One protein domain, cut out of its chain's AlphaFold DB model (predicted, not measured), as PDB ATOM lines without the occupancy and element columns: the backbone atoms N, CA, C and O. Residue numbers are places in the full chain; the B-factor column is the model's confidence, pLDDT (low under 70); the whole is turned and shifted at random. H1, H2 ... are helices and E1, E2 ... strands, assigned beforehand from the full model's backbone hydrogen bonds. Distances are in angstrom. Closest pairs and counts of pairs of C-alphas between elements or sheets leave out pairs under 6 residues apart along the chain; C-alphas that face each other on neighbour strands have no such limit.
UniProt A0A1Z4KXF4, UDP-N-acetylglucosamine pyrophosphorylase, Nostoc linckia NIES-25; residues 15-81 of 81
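Overview. This is residues 15 to 81 of the 81 residues of the protein "UDP-N-acetylglucosamine pyrophosphorylase" of Nostoc linckia NIES-25 (UniProt A0A1Z4KXF4). A long curved hairpin, E4 and E5, makes the body; helix H1 packs over its turn end, while E1 and a small hairpin, E2 and E3, lie toward the other end. The printed part has 67 residues, ordered H1 E1 E2 E3 E4 E5, of mixed class, in two layers: H1 on one face of the antiparallel sheet E1-E4-E5. It is only just compact, close to loose, with a radius of gyration of the C-alphas of 12.7 A, and spans 34 by 27 by 16 A.

Arrangement. H1, residues 15 to 24, has every O i to N i+4 pair within hydrogen-bond range. Its closest C-alphas to E4, residues 59 to 69, are Val 22 and Ala 69, 6.0 A. E1, residues 37 to 39, is antiparallel to E4, with N 39 and O 59 2.8 A apart. E2, residues 42 to 44, and E3, residues 53 to 55, form a hairpin, with N 53 and O 44 2.8 A apart. E4 bends by 73 degrees at residue 62 and forms a hairpin with E5, residues 72 to 80, with N 65 and O 76 2.9 A apart.

Along the chain. H1 begins at C-alpha 15 (186.750, 217.654, 116.434) and measures 14.4 A. E4 measures 26.1 A; E5 measures 26.0 A, ending at C-alpha 80 (169.181, 219.207, 121.035).

Size, cuts and confidence. The printed part has no cut. The link from H1 to E1 is long, 12 residues. No printed residue is under 70 in pLDDT.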
ATOM      1  N   LYS A  15     185.777 218.700 116.107       98.19
ATOM      2  CA  LYS A  15     186.750 217.654 116.434       98.19
ATOM      3  C   LYS A  15     188.115 217.985 115.839       98.19
ATOM      4  O   LYS A  15     189.124 217.819 116.524       98.19
ATOM      5  N   GLN A  16     188.150 218.470 114.600       98.38
ATOM      6  CA  GLN A  16     189.388 218.873 113.941       98.38
ATOM      7  C   GLN A  16     190.039 220.060 114.655       98.38
ATOM      8  O   GLN A  16     191.246 220.041 114.882       98.38
ATOM      9  N   SER A  17     189.258 221.060 115.064       98.44
ATOM     10  CA  SER A  17     189.771 222.231 115.776       98.44
ATOM     11  C   SER A  17     190.374 221.868 117.131       98.44
ATOM     12  O   SER A  17     191.457 222.347 117.461       98.44
ATOM     13  N   LEU A  18     189.740 220.965 117.890       98.44
ATOM     14  CA  LEU A  18     190.321 220.442 119.132       98.44
ATOM     15  C   LEU A  18     191.605 219.648 118.874       98.44
ATOM     16  O   LEU A  18     192.569 219.800 119.619       98.44
ATOM     17  N   ASN A  19     191.643 218.840 117.809       98.44
ATOM     18  CA  ASN A  19     192.841 218.094 117.426       98.44
ATOM     19  C   ASN A  19     194.009 219.026 117.052       98.44
ATOM     20  O   ASN A  19     195.133 218.828 117.499       98.44
ATOM     21  N   ASN A  20     193.741 220.079 116.279       98.38
ATOM     22  CA  ASN A  20     194.751 221.076 115.925       98.38
ATOM     23  C   ASN A  20     195.258 221.813 117.173       98.38
ATOM     24  O   ASN A  20     196.461 221.999 117.338       98.38
ATOM     25  N   PHE A  21     194.345 222.179 118.077       98.38
ATOM     26  CA  PHE A  21     194.672 222.874 119.315       98.38
ATOM     27  C   PHE A  21     195.590 222.049 120.230       98.38
ATOM     28  O   PHE A  21     196.594 222.569 120.711       98.38
ATOM     29  N   VAL A  22     195.302 220.755 120.438       98.19
ATOM     30  CA  VAL A  22     196.170 219.909 121.281       98.19
ATOM     31  C   VAL A  22     197.555 219.697 120.683       98.19
ATOM     32  O   VAL A  22     198.508 219.567 121.443       98.19
ATOM     33  N   ILE A  23     197.678 219.681 119.353       98.31
ATOM     34  CA  ILE A  23     198.975 219.615 118.669       98.31
ATOM     35  C   ILE A  23     199.746 220.922 118.876       98.31
ATOM     36  O   ILE A  23     200.915 220.881 119.244       98.31
ATOM     37  N   GLN A  24     199.091 222.069 118.679       98.12
ATOM     38  CA  GLN A  24     199.713 223.387 118.826       98.12
ATOM     39  C   GLN A  24     200.226 223.639 120.251       98.12
ATOM     40  O   GLN A  24     201.331 224.141 120.427       98.12
ATOM     41  N   GLU A  25     199.435 223.288 121.265       97.88
ATOM     42  CA  GLU A  25     199.763 223.525 122.678       97.88
ATOM     43  C   GLU A  25     200.523 222.353 123.335       97.88
ATOM     44  O   GLU A  25     200.729 222.356 124.548       97.88
ATOM     45  N   ASP A  26     200.902 221.338 122.552       97.75
ATOM     46  CA  ASP A  26     201.570 220.106 122.990       97.75
ATOM     47  C   ASP A  26     200.882 219.389 124.176       97.75
ATOM     48  O   ASP A  26     201.506 218.904 125.124       97.75
ATOM     49  N   ILE A  27     199.551 219.308 124.145       98.19
ATOM     50  CA  ILE A  27     198.759 218.749 125.248       98.19
ATOM     51  C   ILE A  27     198.832 217.219 125.214       98.19
ATOM     52  O   ILE A  27     198.184 216.564 124.399       98.19
ATOM     53  N   LYS A  28     199.587 216.625 126.144       98.12
ATOM     54  CA  LYS A  28     199.731 215.159 126.253       98.12
ATOM     55  C   LYS A  28     198.572 214.462 126.966       98.12
ATOM     56  O   LYS A  28     198.345 213.280 126.735       98.12
ATOM     57  N   ALA A  29     197.853 215.180 127.827       98.25
ATOM     58  CA  ALA A  29     196.683 214.674 128.533       98.25
ATOM     59  C   ALA A  29     195.770 215.833 128.949       98.25
ATOM     60  O   ALA A  29     196.174 216.713 129.711       98.25
ATOM     61  N   GLY A  30     194.534 215.818 128.465       98.31
ATOM     62  CA  GLY A  30     193.507 216.793 128.801       98.31
ATOM     63  C   GLY A  30     192.110 216.202 128.673       98.31
ATOM     64  O   GLY A  30     191.913 215.100 128.159       98.31
ATOM     65  N   PHE A  31     191.124 216.955 129.141       98.56
ATOM     66  CA  PHE A  31     189.715 216.618 129.005       98.56
ATOM     67  C   PHE A  31     188.895 217.888 128.795       98.56
ATOM     68  O   PHE A  31     189.346 218.993 129.109       98.56
ATOM     69  N   ILE A  32     187.693 217.729 128.248       98.50
ATOM     70  CA  ILE A  32     186.754 218.840 128.094       98.50
ATOM     71  C   ILE A  32     186.167 219.175 129.463       98.50
ATOM     72  O   ILE A  32     185.439 218.373 130.038       98.50
ATOM     73  N   LEU A  33     186.504 220.356 129.985       98.12
ATOM     74  CA  LEU A  33     185.974 220.840 131.261       98.12
ATOM     75  C   LEU A  33     184.515 221.306 131.130       98.12
ATOM     76  O   LEU A  33     183.701 221.047 132.008       98.12
ATOM     77  N   SER A  34     184.201 222.017 130.045       97.31
ATOM     78  CA  SER A  34     182.857 222.461 129.672       97.31
ATOM     79  C   SER A  34     182.866 222.905 128.208       97.31
ATOM     80  O   SER A  34     183.880 223.421 127.731       97.31
ATOM     81  N   ALA A  35     181.755 222.714 127.498       97.88
ATOM     82  CA  ALA A  35     181.546 223.301 126.181       97.88
ATOM     83  C   ALA A  35     180.059 223.552 125.929       97.88
ATOM     84  O   ALA A  35     179.216 222.719 126.254       97.88
ATOM     85  N   ILE A  36     179.781 224.691 125.305       97.62
ATOM     86  CA  ILE A  36     178.463 225.130 124.849       97.62
ATOM     87  C   ILE A  36     178.610 225.709 123.441       97.62
ATOM     88  O   ILE A  36     179.708 226.113 123.043       97.62
ATOM     89  N   GLY A  37     177.514 225.783 122.698       97.88
ATOM     90  CA  GLY A  37     177.476 226.363 121.358       97.88
ATOM     91  C   GLY A  37     176.534 225.590 120.454       97.88
ATOM     92  O   GLY A  37     175.805 224.727 120.926       97.88
ATOM     93  N   SER A  38     176.594 225.859 119.154       98.06
ATOM     94  CA  SER A  38     175.688 225.257 118.182       98.06
ATOM     95  C   SER A  38     176.411 224.642 116.988       98.06
ATOM     96  O   SER A  38     177.552 224.982 116.668       98.06
ATOM     97  N   LEU A  39     175.737 223.698 116.335       98.12
ATOM     98  CA  LEU A  39     176.198 222.975 115.157       98.12
ATOM     99  C   LEU A  39     175.132 223.059 114.063       98.12
ATOM    100  O   LEU A  39     173.948 222.892 114.322       98.12
ATOM    101  N   GLN A  40     175.559 223.257 112.818       96.75
ATOM    102  CA  GLN A  40     174.687 223.118 111.636       96.75
ATOM    103  C   GLN A  40     174.625 221.669 111.127       96.75
ATOM    104  O   GLN A  40     173.879 221.339 110.208       96.75
ATOM    105  N   LYS A  41     175.517 220.820 111.646       97.19
ATOM    106  CA  LYS A  41     175.685 219.430 111.248       97.19
ATOM    107  C   LYS A  41     176.358 218.660 112.374       97.19
ATOM    108  O   LYS A  41     177.399 219.085 112.870       97.19
ATOM    109  N   ALA A  42     175.814 217.500 112.719       97.69
ATOM    110  CA  ALA A  42     176.410 216.585 113.686       97.69
ATOM    111  C   ALA A  42     176.705 215.237 113.016       97.69
ATOM    112  O   ALA A  42     175.820 214.609 112.438       97.69
ATOM    113  N   LYS A  43     177.962 214.782 113.075       98.00
ATOM    114  CA  LYS A  43     178.373 213.456 112.591       98.00
ATOM    115  C   LYS A  43     178.683 212.566 113.790       98.00
ATOM    116  O   LYS A  43     179.759 212.669 114.372       98.00
ATOM    117  N   ILE A  44     177.739 211.706 114.160       98.06
ATOM    118  CA  ILE A  44     177.783 210.928 115.403       98.06
ATOM    119  C   ILE A  44     177.804 209.438 115.074       98.06
ATOM    120  O   ILE A  44     176.993 208.948 114.292       98.06
ATOM    121  N   ARG A  45     178.737 208.696 115.676       98.31
ATOM    122  CA  ARG A  45     178.715 207.228 115.664       98.31
ATOM    123  C   ARG A  45     177.961 206.751 116.894       98.31
ATOM    124  O   ARG A  45     178.468 206.872 118.006       98.31
ATOM    125  N   PHE A  46     176.748 206.252 116.684       97.81
ATOM    126  CA  PHE A  46     175.905 205.774 117.773       97.81
ATOM    127  C   PHE A  46     176.432 204.472 118.387       97.81
ATOM    128  O   PHE A  46     177.292 203.784 117.825       97.81
ATOM    129  N   ALA A  47     175.910 204.147 119.570       97.06
ATOM    130  CA  ALA A  47     176.252 202.923 120.279       97.06
ATOM    131  C   ALA A  47     176.018 201.694 119.387       97.06
ATOM    132  O   ALA A  47     175.008 201.594 118.691       97.06
ATOM    133  N   ASN A  48     176.977 200.767 119.414       96.06
ATOM    134  CA  ASN A  48     176.975 199.548 118.604       96.06
ATOM    135  C   ASN A  48     176.903 199.772 117.076       96.06
ATOM    136  O   ASN A  48     176.514 198.873 116.340       96.06
ATOM    137  N   GLN A  49     177.281 200.960 116.586       97.81
ATOM    138  CA  GLN A  49     177.370 201.237 115.153       97.81
ATOM    139  C   GLN A  49     178.824 201.333 114.690       97.81
ATOM    140  O   GLN A  49     179.683 201.926 115.356       97.81
ATOM    141  N   VAL A  50     179.094 200.759 113.517       95.44
ATOM    142  CA  VAL A  50     180.403 200.828 112.848       95.44
ATOM    143  C   VAL A  50     180.560 202.163 112.119       95.44
ATOM    144  O   VAL A  50     181.624 202.779 112.161       95.44
ATOM    145  N   ILE A  51     179.481 202.636 111.497       97.25
ATOM    146  CA  ILE A  51     179.451 203.884 110.734       97.25
ATOM    147  C   ILE A  51     178.794 205.014 111.527       97.25
ATOM    148  O   ILE A  51     177.963 204.796 112.407       97.25
ATOM    149  N   SER A  52     179.185 206.244 111.212       97.69
ATOM    150  CA  SER A  52     178.557 207.448 111.755       97.69
ATOM    151  C   SER A  52     177.308 207.835 110.970       97.69
ATOM    152  O   SER A  52     177.350 207.850 109.739       97.69
ATOM    153  N   THR A  53     176.280 208.290 111.672       98.00
ATOM    154  CA  THR A  53     175.139 209.002 111.096       98.00
ATOM    155  C   THR A  53     175.465 210.485 110.969       98.00
ATOM    156  O   THR A  53     176.120 211.071 111.834       98.00
ATOM    157  N   VAL A  54     175.014 211.095 109.877       98.00
ATOM    158  CA  VAL A  54     175.089 212.537 109.656       98.00
ATOM    159  C   VAL A  54     173.701 213.131 109.862       98.00
ATOM    160  O   VAL A  54     172.762 212.729 109.185       98.00
ATOM    161  N   LEU A  55     173.601 214.094 110.769       97.19
ATOM    162  CA  LEU A  55     172.407 214.886 111.035       97.19
ATOM    163  C   LEU A  55     172.645 216.304 110.502       97.19
ATOM    164  O   LEU A  55     173.697 216.883 110.785       97.19
ATOM    165  N   THR A  56     171.712 216.850 109.722       95.44
ATOM    166  CA  THR A  56     171.839 218.154 109.041       95.44
ATOM    167  C   THR A  56     170.710 219.094 109.438       95.44
ATOM    168  O   THR A  56     169.914 219.496 108.600       95.44
ATOM    169  N   GLU A  57     170.658 219.426 110.722       93.25
ATOM    170  CA  GLU A  57     169.738 220.406 111.297       93.25
ATOM    171  C   GLU A  57     170.529 221.402 112.151       93.25
ATOM    172  O   GLU A  57     171.749 221.279 112.318       93.25
ATOM    173  N   LYS A  58     169.843 222.409 112.690       96.00
ATOM    174  CA  LYS A  58     170.428 223.292 113.701       96.00
ATOM    175  C   LYS A  58     170.360 222.592 115.051       96.00
ATOM    176  O   LYS A  58     169.281 222.216 115.476       96.00
ATOM    177  N   PHE A  59     171.506 222.443 115.698       98.25
ATOM    178  CA  PHE A  59     171.620 221.790 116.992       98.25
ATOM    179  C   PHE A  59     172.302 222.693 118.010       98.25
ATOM    180  O   PHE A  59     173.311 223.320 117.690       98.25
ATOM    181  N   GLU A  60     171.835 222.670 119.252       98.50
ATOM    182  CA  GLU A  60     172.557 223.183 120.413       98.50
ATOM    183  C   GLU A  60     173.340 222.047 121.093       98.50
ATOM    184  O   GLU A  60     172.847 220.932 121.276       98.50
ATOM    185  N   ILE A  61     174.590 222.320 121.471       98.44
ATOM    186  CA  ILE A  61     175.445 221.422 122.250       98.44
ATOM    187  C   ILE A  61     175.057 221.570 123.718       98.44
ATOM    188  O   ILE A  61     175.372 222.577 124.351       98.44
ATOM    189  N   ILE A  62     174.420 220.539 124.270       98.25
ATOM    190  CA  ILE A  62     174.000 220.518 125.680       98.25
ATOM    191  C   ILE A  62     175.063 219.859 126.563       98.25
ATOM    192  O   ILE A  62     175.218 220.209 127.731       98.25
ATOM    193  N   ALA A  63     175.832 218.921 126.005       98.06
ATOM    194  CA  ALA A  63     176.993 218.355 126.677       98.06
ATOM    195  C   ALA A  63     178.059 217.913 125.672       98.06
ATOM    196  O   ALA A  63     177.758 217.261 124.673       98.06
ATOM    197  N   LEU A  64     179.321 218.189 125.992       98.50
ATOM    198  CA  LEU A  64     180.485 217.649 125.301       98.50
ATOM    199  C   LEU A  64     181.473 217.161 126.352       98.50
ATOM    200  O   LEU A  64     181.949 217.941 127.171       98.50
ATOM    201  N   ASN A  65     181.782 215.872 126.320       98.62
ATOM    202  CA  ASN A  65     182.678 215.242 127.279       98.62
ATOM    203  C   ASN A  65     183.692 214.389 126.534       98.62
ATOM    204  O   ASN A  65     183.394 213.831 125.478       98.62
ATOM    205  N   GLY A  66     184.887 214.251 127.091       98.25
ATOM    206  CA  GLY A  66     185.896 213.396 126.492       98.25
ATOM    207  C   GLY A  66     187.313 213.793 126.842       98.25
ATOM    208  O   GLY A  66     187.549 214.803 127.507       98.25
ATOM    209  N   THR A  67     188.243 212.976 126.368       98.56
ATOM    210  CA  THR A  67     189.679 213.154 126.552       98.56
ATOM    211  C   THR A  67     190.327 213.617 125.256       98.56
ATOM    212  O   THR A  67     189.914 213.257 124.148       98.56
ATOM    213  N   ILE A  68     191.348 214.455 125.409       98.44
ATOM    214  CA  ILE A  68     192.096 215.046 124.306       98.44
ATOM    215  C   ILE A  68     193.591 214.944 124.602       98.44
ATOM    216  O   ILE A  68     194.038 215.194 125.723       98.44
ATOM    217  N   ALA A  69     194.361 214.553 123.598       98.44
ATOM    218  CA  ALA A  69     195.809 214.463 123.659       98.44
ATOM    219  C   ALA A  69     196.392 214.590 122.248       98.44
ATOM    220  O   ALA A  69     195.694 214.355 121.264       98.44
ATOM    221  N   THR A  70     197.695 214.850 122.131       98.31
ATOM    222  CA  THR A  70     198.401 214.815 120.835       98.31
ATOM    223  C   THR A  70     198.275 213.473 120.103       98.31
ATOM    224  O   THR A  70     198.516 213.401 118.904       98.31
ATOM    225  N   THR A  71     197.927 212.394 120.810       97.81
ATOM    226  CA  THR A  71     197.706 211.054 120.245       97.81
ATOM    227  C   THR A  71     196.276 210.821 119.757       97.81
ATOM    228  O   THR A  71     196.028 209.836 119.064       97.81
ATOM    229  N   GLY A  72     195.327 211.697 120.098       96.94
ATOM    230  CA  GLY A  72     193.953 211.589 119.630       96.94
ATOM    231  C   GLY A  72     192.924 212.332 120.476       96.94
ATOM    232  O   GLY A  72     193.169 212.775 121.598       96.94
ATOM    233  N   VAL A  73     191.726 212.430 119.905       98.00
ATOM    234  CA  VAL A  73     190.559 213.089 120.495       98.00
ATOM    235  C   VAL A  73     189.397 212.098 120.531       98.00
ATOM    236  O   VAL A  73     188.895 211.675 119.479       98.00
ATOM    237  N   HIS A  74     188.950 211.747 121.738       98.38
ATOM    238  CA  HIS A  74     187.785 210.894 121.978       98.38
ATOM    239  C   HIS A  74     186.708 211.717 122.673       98.38
ATOM    240  O   HIS A  74     186.823 212.039 123.849       98.38
ATOM    241  N   LEU A  75     185.648 212.039 121.930       98.50
ATOM    242  CA  LEU A  75     184.540 212.869 122.396       98.50
ATOM    243  C   LEU A  75     183.222 212.109 122.327       98.50
ATOM    244  O   LEU A  75     182.944 211.423 121.341       98.50
ATOM    245  N   HIS A  76     182.406 212.285 123.357       98.56
ATOM    246  CA  HIS A  76     180.983 211.984 123.379       98.56
ATOM    247  C   HIS A  76     180.220 213.310 123.466       98.56
ATOM    248  O   HIS A  76     180.661 214.248 124.133       98.56
ATOM    249  N   ILE A  77     179.080 213.395 122.787       98.62
ATOM    250  CA  ILE A  77     178.301 214.629 122.660       98.62
ATOM    251  C   ILE A  77     176.809 214.334 122.824       98.62
ATOM    252  O   ILE A  77     176.332 213.299 122.356       98.62
ATOM    253  N   ALA A  78     176.090 215.247 123.474       98.12
ATOM    254  CA  ALA A  78     174.635 215.320 123.477       98.12
ATOM    255  C   ALA A  78     174.202 216.637 122.818       98.12
ATOM    256  O   ALA A  78     174.736 217.702 123.145       98.12
ATOM    257  N   VAL A  79     173.248 216.545 121.893       98.06
ATOM    258  CA  VAL A  79     172.715 217.673 121.122       98.06
ATOM    259  C   VAL A  79     171.190 217.729 121.229       98.06
ATOM    260  O   VAL A  79     170.563 216.682 121.384       98.06
ATOM    261  N   SER A  80     170.626 218.934 121.146       97.81
ATOM    262  CA  SER A  80     169.181 219.207 121.035       97.81
ATOM    263  C   SER A  80     168.911 219.965 119.745       97.81
ATOM    264  O   SER A  80     169.753 220.776 119.361       97.81
ATOM    265  N   ASP A  81     167.777 219.707 119.098       94.12
ATOM    266  CA  ASP A  81     167.208 220.595 118.077       94.12
ATOM    267  C   ASP A  81     166.474 221.796 118.705       94.12
ATOM    268  O   ASP A  81     166.306 221.805 119.953       94.12
TER     269      ASP A  81